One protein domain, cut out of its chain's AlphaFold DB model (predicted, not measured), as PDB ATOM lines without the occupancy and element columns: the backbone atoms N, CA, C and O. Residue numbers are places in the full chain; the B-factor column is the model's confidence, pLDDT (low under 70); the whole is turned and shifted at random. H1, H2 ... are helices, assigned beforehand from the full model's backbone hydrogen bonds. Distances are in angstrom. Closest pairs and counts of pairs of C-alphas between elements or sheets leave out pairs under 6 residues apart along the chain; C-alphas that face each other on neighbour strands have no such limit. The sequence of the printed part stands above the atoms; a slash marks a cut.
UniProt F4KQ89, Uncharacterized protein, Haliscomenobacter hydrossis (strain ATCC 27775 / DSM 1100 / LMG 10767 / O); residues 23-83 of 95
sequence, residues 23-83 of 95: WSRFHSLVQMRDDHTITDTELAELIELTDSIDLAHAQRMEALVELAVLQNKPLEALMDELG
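Overview. This is residues 23 to 83 of the 95 residues of an uncharacterized protein of Haliscomenobacter hydrossis (strain ATCC 27775 / DSM 1100 / LMG 10767 / O) (UniProt F4KQ89). One long helix, H2, makes the longest axis of the model, and two shorter helices fold back on the same side of it, H1 near its first end and H3 near its last end, with a gap between them. The stretch of H2 across that gap, residues 54 to 60, stands free. The printed part has 61 residues with three named helices, in the order H1, H2, H3, and no named strand; the class is all helix. The whole is extended, with a radius of gyration of the C-alphas of 17.0 A, and a rod in outline, spanning 50 by 18 by 13 A.

Along the chain. Find C-alpha 40 at (146.460, 153.363, 132.700); from there H2, residues 40 to 71, runs 46.7 A to C-alpha 71 at (112.946, 145.768, 164.363). Before it comes H1, residues 23 to 34, which begins at C-alpha 23 at (141.471, 151.980, 151.793) and is 16.3 A long. After it comes H3, residues 75 to 81, 9.9 A long, ending at C-alpha 81 at (121.457, 153.521, 167.999).

Arrangement. Begin at H2 and look at its residues 42 to 50, with which alone it touches H1. The closest C-alphas there are those of Leu 29 and Leu 46, 6.1 A apart. H1 and H2 run opposite ways at a steep tilt of 48 degrees. Now go to residues 64 to 68 of H2, with which alone it touches H3; the closest C-alphas are those of Ala 68 and Leu 75, 5.3 A apart. The lines of H2 and H3 stand about perpendicular, at 90 degrees. H1 and H3 are apart. In H1, H2 and H3 every pair of O i to N i+4 is within hydrogen-bond range.

Size, cuts and confidence. The two C-alphas farthest apart are those of Thr 37 and Asn 72, at 50.1 A. Both links, H1 to H2 with 5 residues and H2 to H3 with 3, are tight. The printed part has no cut. Its mean pLDDT is 96.0, and no printed residue is under 70.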
ATOM      1  N   TRP A  23     141.547 150.522 151.653       91.81
ATOM      2  CA  TRP A  23     141.471 151.980 151.793       91.81
ATOM      3  C   TRP A  23     142.804 152.660 151.497       91.81
ATOM      4  O   TRP A  23     142.838 153.650 150.773       91.81
ATOM      5  N   SER A  24     143.907 152.106 152.002       94.25
ATOM      6  CA  SER A  24     145.252 152.618 151.735       94.25
ATOM      7  C   SER A  24     145.566 152.621 150.236       94.25
ATOM      8  O   SER A  24     145.997 153.639 149.690       94.25
ATOM      9  N   ARG A  25     145.267 151.516 149.533       96.69
ATOM     10  CA  ARG A  25     145.475 151.430 148.082       96.69
ATOM     11  C   ARG A  25     144.583 152.403 147.317       96.69
ATOM     12  O   ARG A  25     145.086 153.112 146.451       96.69
ATOM     13  N   PHE A  26     143.300 152.484 147.667       96.31
ATOM     14  CA  PHE A  26     142.369 153.440 147.071       96.31
ATOM     15  C   PHE A  26     142.868 154.885 147.220       96.31
ATOM     16  O   PHE A  26     142.951 155.609 146.230       96.31
ATOM     17  N   HIS A  27     143.271 155.298 148.426       95.50
ATOM     18  CA  HIS A  27     143.775 156.652 148.670       95.50
ATOM     19  C   HIS A  27     145.071 156.945 147.914       95.50
ATOM     20  O   HIS A  27     145.190 158.015 147.324       95.50
ATOM     21  N   SER A  28     146.001 155.988 147.863       97.12
ATOM     22  CA  SER A  28     147.231 156.123 147.077       97.12
ATOM     23  C   SER A  28     146.937 156.331 145.589       97.12
ATOM     24  O   SER A  28     147.514 157.221 144.970       97.12
ATOM     25  N   LEU A  29     146.002 155.569 145.016       97.81
ATOM     26  CA  LEU A  29     145.612 155.716 143.614       97.81
ATOM     27  C   LEU A  29     144.887 157.041 143.343       97.81
ATOM     28  O   LEU A  29     145.131 157.675 142.319       97.81
ATOM     29  N   VAL A  30     144.036 157.494 144.269       96.69
ATOM     30  CA  VAL A  30     143.401 158.819 144.192       96.69
ATOM     31  C   VAL A  30     144.454 159.927 144.187       96.69
ATOM     32  O   VAL A  30     144.378 160.810 143.338       96.69
ATOM     33  N   GLN A  31     145.460 159.855 145.064       96.75
ATOM     34  CA  GLN A  31     146.564 160.817 145.081       96.75
ATOM     35  C   GLN A  31     147.341 160.807 143.760       96.75
ATOM     36  O   GLN A  31     147.519 161.858 143.159       96.75
ATOM     37  N   MET A  32     147.717 159.633 143.242       97.06
ATOM     38  CA  MET A  32     148.421 159.532 141.955       97.06
ATOM     39  C   MET A  32     147.597 160.084 140.784       97.06
ATOM     40  O   MET A  32     148.155 160.665 139.853       97.06
ATOM     41  N   ARG A  33     146.269 159.904 140.807       97.06
ATOM     42  CA  ARG A  33     145.364 160.488 139.808       97.06
ATOM     43  C   ARG A  33     145.355 162.010 139.904       97.06
ATOM     44  O   ARG A  33     145.431 162.672 138.870       97.06
ATOM     45  N   ASP A  34     145.251 162.542 141.118       96.25
ATOM     46  CA  ASP A  34     145.209 163.981 141.378       96.25
ATOM     47  C   ASP A  34     146.562 164.655 141.052       96.25
ATOM     48  O   ASP A  34     146.579 165.773 140.541       96.25
ATOM     49  N   ASP A  35     147.676 163.940 141.238       97.31
ATOM     50  CA  ASP A  35     149.037 164.359 140.867       97.31
ATOM     51  C   ASP A  35     149.369 164.115 139.381       97.31
ATOM     52  O   ASP A  35     150.460 164.451 138.915       97.31
ATOM     53  N   HIS A  36     148.441 163.532 138.614       96.38
ATOM     54  CA  HIS A  36     148.622 163.143 137.210       96.38
ATOM     55  C   HIS A  36     149.802 162.182 136.952       96.38
ATOM     56  O   HIS A  36     150.336 162.130 135.842       96.38
ATOM     57  N   THR A  37     150.202 161.393 137.953       97.94
ATOM     58  CA  THR A  37     151.259 160.370 137.845       97.94
ATOM     59  C   THR A  37     150.712 158.952 137.685       97.94
ATOM     60  O   THR A  37     151.491 158.006 137.599       97.94
ATOM     61  N   ILE A  38     149.388 158.790 137.697       98.19
ATOM     62  CA  ILE A  38     148.722 157.493 137.567       98.19
ATOM     63  C   ILE A  38     148.932 156.892 136.171       98.19
ATOM     64  O   ILE A  38     148.800 157.576 135.156       98.19
ATOM     65  N   THR A  39     149.244 155.600 136.114       98.44
ATOM     66  CA  THR A  39     149.292 154.843 134.854       98.44
ATOM     67  C   THR A  39     147.909 154.332 134.443       98.44
ATOM     68  O   THR A  39     147.010 154.226 135.273       98.44
ATOM     69  N   ASP A  40     147.732 153.937 133.180       98.19
ATOM     70  CA  ASP A  40     146.460 153.363 132.700       98.19
ATOM     71  C   ASP A  40     146.044 152.110 133.491       98.19
ATOM     72  O   ASP A  40     144.868 151.921 133.802       98.19
ATOM     73  N   THR A  41     147.013 151.268 133.867       98.31
ATOM     74  CA  THR A  41     146.775 150.071 134.689       98.31
ATOM     75  C   THR A  41     146.285 150.438 136.089       98.31
ATOM     76  O   THR A  41     145.354 149.826 136.605       98.31
ATOM     77  N   GLU A  42     146.894 151.448 136.706       98.44
ATOM     78  CA  GLU A  42     146.510 151.937 138.033       98.44
ATOM     79  C   GLU A  42     145.170 152.674 138.007       98.44
ATOM     80  O   GLU A  42     144.393 152.582 138.954       98.44
ATOM     81  N   LEU A  43     144.858 153.366 136.909       98.19
ATOM     82  CA  LEU A  43     143.552 153.981 136.709       98.19
ATOM     83  C   LEU A  43     142.457 152.915 136.591       98.19
ATOM     84  O   LEU A  43     141.402 153.064 137.204       98.19
ATOM     85  N   ALA A  44     142.712 151.830 135.853       98.31
ATOM     86  CA  ALA A  44     141.799 150.692 135.797       98.31
ATOM     87  C   ALA A  44     141.599 150.066 137.188       98.31
ATOM     88  O   ALA A  44     140.468 149.804 137.588       98.31
ATOM     89  N   GLU A  45     142.673 149.903 137.968       98.12
ATOM     90  CA  GLU A  45     142.580 149.428 139.353       98.12
ATOM     91  C   GLU A  45     141.744 150.369 140.235       98.12
ATOM     92  O   GLU A  45     140.917 149.908 141.020       98.12
ATOM     93  N   LEU A  46     141.915 151.687 140.094       98.00
ATOM     94  CA  LEU A  46     141.136 152.674 140.840       98.00
ATOM     95  C   LEU A  46     139.637 152.578 140.526       98.00
ATOM     96  O   LEU A  46     138.820 152.709 141.438       98.00
ATOM     97  N   ILE A  47     139.274 152.343 139.263       97.56
ATOM     98  CA  ILE A  47     137.880 152.149 138.840       97.56
ATOM     99  C   ILE A  47     137.296 150.905 139.521       97.56
ATOM    100  O   ILE A  47     136.301 151.014 140.232       97.56
ATOM    101  N   GLU A  48     137.967 149.759 139.410       97.56
ATOM    102  CA  GLU A  48     137.507 148.496 140.010       97.56
ATOM    103  C   GLU A  48     137.386 148.579 141.543       97.56
ATOM    104  O   GLU A  48     136.445 148.052 142.148       97.56
ATOM    105  N   LEU A  49     138.328 149.269 142.196       96.06
ATOM    106  CA  LEU A  49     138.270 149.515 143.636       96.06
ATOM    107  C   LEU A  49     137.090 150.410 144.009       96.06
ATOM    108  O   LEU A  49     136.414 150.125 144.998       96.06
ATOM    109  N   THR A  50     136.823 151.458 143.229       95.50
ATOM    110  CA  THR A  50     135.684 152.360 143.450       95.50
ATOM    111  C   THR A  50     134.368 151.595 143.344       95.50
ATOM    112  O   THR A  50     133.567 151.638 144.277       95.50
ATOM    113  N   ASP A  51     134.190 150.804 142.285       95.75
ATOM    114  CA  ASP A  51     132.988 149.990 142.083       95.75
ATOM    115  C   ASP A  51     132.784 148.987 143.230       95.75
ATOM    116  O   ASP A  51     131.673 148.798 143.737       95.75
ATOM    117  N   SER A  52     133.873 148.377 143.705       93.62
ATOM    118  CA  SER A  52     133.843 147.450 144.840       93.62
ATOM    119  C   SER A  52     133.455 148.141 146.153       93.62
ATOM    120  O   SER A  52     132.702 147.576 146.954       93.62
ATOM    121  N   ILE A  53     133.958 149.358 146.383       92.94
ATOM    122  CA  ILE A  53     133.623 150.183 147.551       92.94
ATOM    123  C   ILE A  53     132.140 150.563 147.520       92.94
ATOM    124  O   ILE A  53     131.438 150.375 148.519       92.94
ATOM    125  N   ASP A  54     131.648 151.038 146.379       93.06
ATOM    126  CA  ASP A  54     130.260 151.466 146.217       93.06
ATOM    127  C   ASP A  54     129.284 150.300 146.378       93.06
ATOM    128  O   ASP A  54     128.280 150.422 147.087       93.06
ATOM    129  N   LEU A  55     129.609 149.128 145.823       93.88
ATOM    130  CA  LEU A  55     128.818 147.917 146.029       93.88
ATOM    131  C   LEU A  55     128.762 147.516 147.511       93.88
ATOM    132  O   LEU A  55     127.690 147.190 148.026       93.88
ATOM    133  N   ALA A  56     129.892 147.560 148.222       91.69
ATOM    134  CA  ALA A  56     129.929 147.252 149.651       91.69
ATOM    135  C   ALA A  56     129.098 148.254 150.475       91.69
ATOM    136  O   ALA A  56     128.404 147.865 151.420       91.69
ATOM    137  N   HIS A  57     129.126 149.537 150.109       91.69
ATOM    138  CA  HIS A  57     128.291 150.565 150.728       91.69
ATOM    139  C   HIS A  57     126.798 150.351 150.456       91.69
ATOM    140  O   HIS A  57     125.999 150.449 151.391       91.69
ATOM    141  N   ALA A  58     126.418 149.996 149.227       93.69
ATOM    142  CA  ALA A  58     125.037 149.677 148.876       93.69
ATOM    143  C   ALA A  58     124.517 148.480 149.689       93.69
ATOM    144  O   ALA A  58     123.474 148.577 150.337       93.69
ATOM    145  N   GLN A  59     125.294 147.395 149.768       95.31
ATOM    146  CA  GLN A  59     124.955 146.214 150.573       95.31
ATOM    147  C   GLN A  59     124.796 146.548 152.063       95.31
ATOM    148  O   GLN A  59     123.899 146.027 152.732       95.31
ATOM    149  N   ARG A  60     125.638 147.440 152.602       95.06
ATOM    150  CA  ARG A  60     125.507 147.927 153.982       95.06
ATOM    151  C   ARG A  60     124.198 148.692 154.184       95.06
ATOM    152  O   ARG A  60     123.535 148.490 155.200       95.06
ATOM    153  N   MET A  61     123.827 149.554 153.237       95.00
ATOM    154  CA  MET A  61     122.581 150.321 153.301       95.00
ATOM    155  C   MET A  61     121.353 149.407 153.228       95.00
ATOM    156  O   MET A  61     120.445 149.535 154.049       95.00
ATOM    157  N   GLU A  62     121.349 148.432 152.319       96.56
ATOM    158  CA  GLU A  62     120.288 147.421 152.235       96.56
ATOM    159  C   GLU A  62     120.133 146.655 153.556       96.56
ATOM    160  O   GLU A  62     119.018 146.497 154.060       96.56
ATOM    161  N   ALA A  63     121.248 146.254 154.175       96.88
ATOM    162  CA  ALA A  63     121.235 145.558 155.458       96.88
ATOM    163  C   ALA A  63     120.671 146.422 156.602       96.88
ATOM    164  O   ALA A  63     119.950 145.909 157.463       96.88
ATOM    165  N   LEU A  64     120.976 147.725 156.614       96.62
ATOM    166  CA  LEU A  64     120.418 148.678 157.580       96.62
ATOM    167  C   LEU A  64     118.903 148.816 157.421       96.62
ATOM    168  O   LEU A  64     118.174 148.695 158.409       96.62
ATOM    169  N   VAL A  65     118.427 149.017 156.190       97.31
ATOM    170  CA  VAL A  65     116.991 149.114 155.880       97.31
ATOM    171  C   VAL A  65     116.270 147.839 156.307       97.31
ATOM    172  O   VAL A  65     115.247 147.891 156.993       97.31
ATOM    173  N   GLU A  66     116.825 146.677 155.970       97.81
ATOM    174  CA  GLU A  66     116.234 145.396 156.335       97.81
ATOM    175  C   GLU A  66     116.190 145.186 157.857       97.81
ATOM    176  O   GLU A  66     115.193 144.693 158.398       97.81
ATOM    177  N   LEU A  67     117.245 145.587 158.571       97.44
ATOM    178  CA  LEU A  67     117.285 145.508 160.026       97.44
ATOM    179  C   LEU A  67     116.258 146.447 160.674       97.44
ATOM    180  O   LEU A  67     115.595 146.036 161.630       97.44
ATOM    181  N   ALA A  68     116.084 147.659 160.142       97.31
ATOM    182  CA  ALA A  68     115.098 148.631 160.614       97.31
ATOM    183  C   ALA A  68     113.669 148.081 160.481       97.31
ATOM    184  O   ALA A  68     112.914 148.059 161.458       97.31
ATOM    185  N   VAL A  69     113.339 147.504 159.319       97.00
ATOM    186  CA  VAL A  69     112.057 146.821 159.076       97.00
ATOM    187  C   VAL A  69     111.861 145.655 160.048       97.00
ATOM    188  O   VAL A  69     110.804 145.518 160.664       97.00
ATOM    189  N   LEU A  70     112.886 144.823 160.248       96.12
ATOM    190  CA  LEU A  70     112.815 143.659 161.136       96.12
ATOM    191  C   LEU A  70     112.582 144.051 162.606       96.12
ATOM    192  O   LEU A  70     111.926 143.303 163.350       96.12
ATOM    193  N   GLN A  71     113.118 145.199 163.025       95.00
ATOM    194  CA  GLN A  71     112.946 145.768 164.363       95.00
ATOM    195  C   GLN A  71     111.722 146.687 164.494       95.00
ATOM    196  O   GLN A  71     111.401 147.076 165.613       95.00
ATOM    197  N   ASN A  72     111.014 146.971 163.394       96.38
ATOM    198  CA  ASN A  72     109.905 147.923 163.336       96.38
ATOM    199  C   ASN A  72     110.298 149.311 163.876       96.38
ATOM    200  O   ASN A  72     109.601 149.887 164.714       96.38
ATOM    201  N   LYS A  73     111.451 149.817 163.428       96.06
ATOM    202  CA  LYS A  73     111.983 151.134 163.790       96.06
ATOM    203  C   LYS A  73     112.252 151.974 162.538       96.06
ATOM    204  O   LYS A  73     112.563 151.396 161.497       96.06
ATOM    205  N   PRO A  74     112.178 153.314 162.632       97.06
ATOM    206  CA  PRO A  74     112.720 154.199 161.605       97.06
ATOM    207  C   PRO A  74     114.206 153.911 161.360       97.06
ATOM    208  O   PRO A  74     114.932 153.568 162.298       97.06
ATOM    209  N   LEU A  75     114.652 154.059 160.111       95.81
ATOM    210  CA  LEU A  75     116.041 153.809 159.723       95.81
ATOM    211  C   LEU A  75     116.997 154.733 160.483       95.81
ATOM    212  O   LEU A  75     117.998 154.272 161.020       95.81
ATOM    213  N   GLU A  76     116.649 156.012 160.582       94.56
ATOM    214  CA  GLU A  76     117.443 157.045 161.245       94.56
ATOM    215  C   GLU A  76     117.636 156.718 162.730       94.56
ATOM    216  O   GLU A  76     118.752 156.766 163.235       94.56
ATOM    217  N   ALA A  77     116.570 156.276 163.406       95.81
ATOM    218  CA  ALA A  77     116.640 155.862 164.806       95.81
ATOM    219  C   ALA A  77     117.560 154.644 165.001       95.81
ATOM    220  O   ALA A  77     118.321 154.591 165.965       95.81
ATOM    221  N   LEU A  78     117.520 153.670 164.083       95.62
ATOM    222  CA  LEU A  78     118.440 152.533 164.117       95.62
ATOM    223  C   LEU A  78     119.890 152.971 163.855       95.62
ATOM    224  O   LEU A  78     120.801 152.487 164.522       95.62
ATOM    225  N   MET A  79     120.115 153.863 162.891       94.75
ATOM    226  CA  MET A  79     121.446 154.388 162.583       94.75
ATOM    227  C   MET A  79     122.040 155.128 163.785       94.75
ATOM    228  O   MET A  79     123.186 154.858 164.146       94.75
ATOM    229  N   ASP A  80     121.247 155.956 164.467       94.38
ATOM    230  CA  ASP A  80     121.651 156.632 165.703       94.38
ATOM    231  C   ASP A  80     121.992 155.642 166.828       94.38
ATOM    232  O   ASP A  80     123.023 155.796 167.487       94.38
ATOM    233  N   GLU A  81     121.184 154.591 167.023       94.12
ATOM    234  CA  GLU A  81     121.457 153.521 167.999       94.12
ATOM    235  C   GLU A  81     122.763 152.769 167.706       94.12
ATOM    236  O   GLU A  81     123.468 152.360 168.630       94.12
ATOM    237  N   LEU A  82     123.094 152.590 166.425       92.62
ATOM    238  CA  LEU A  82     124.330 151.948 165.978       92.62
ATOM    239  C   LEU A  82     125.520 152.920 165.898       92.62
ATOM    240  O   LEU A  82     126.621 152.496 165.555       92.62
ATOM    241  N   GLY A  83     125.323 154.208 166.204       92.12
ATOM    242  CA  GLY A  83     126.362 155.234 166.094       92.12
ATOM    243  C   GLY A  83     126.784 155.543 164.653       92.12
ATOM    244  O   GLY A  83     127.858 156.099 164.430       92.12
TER     245      GLY A  83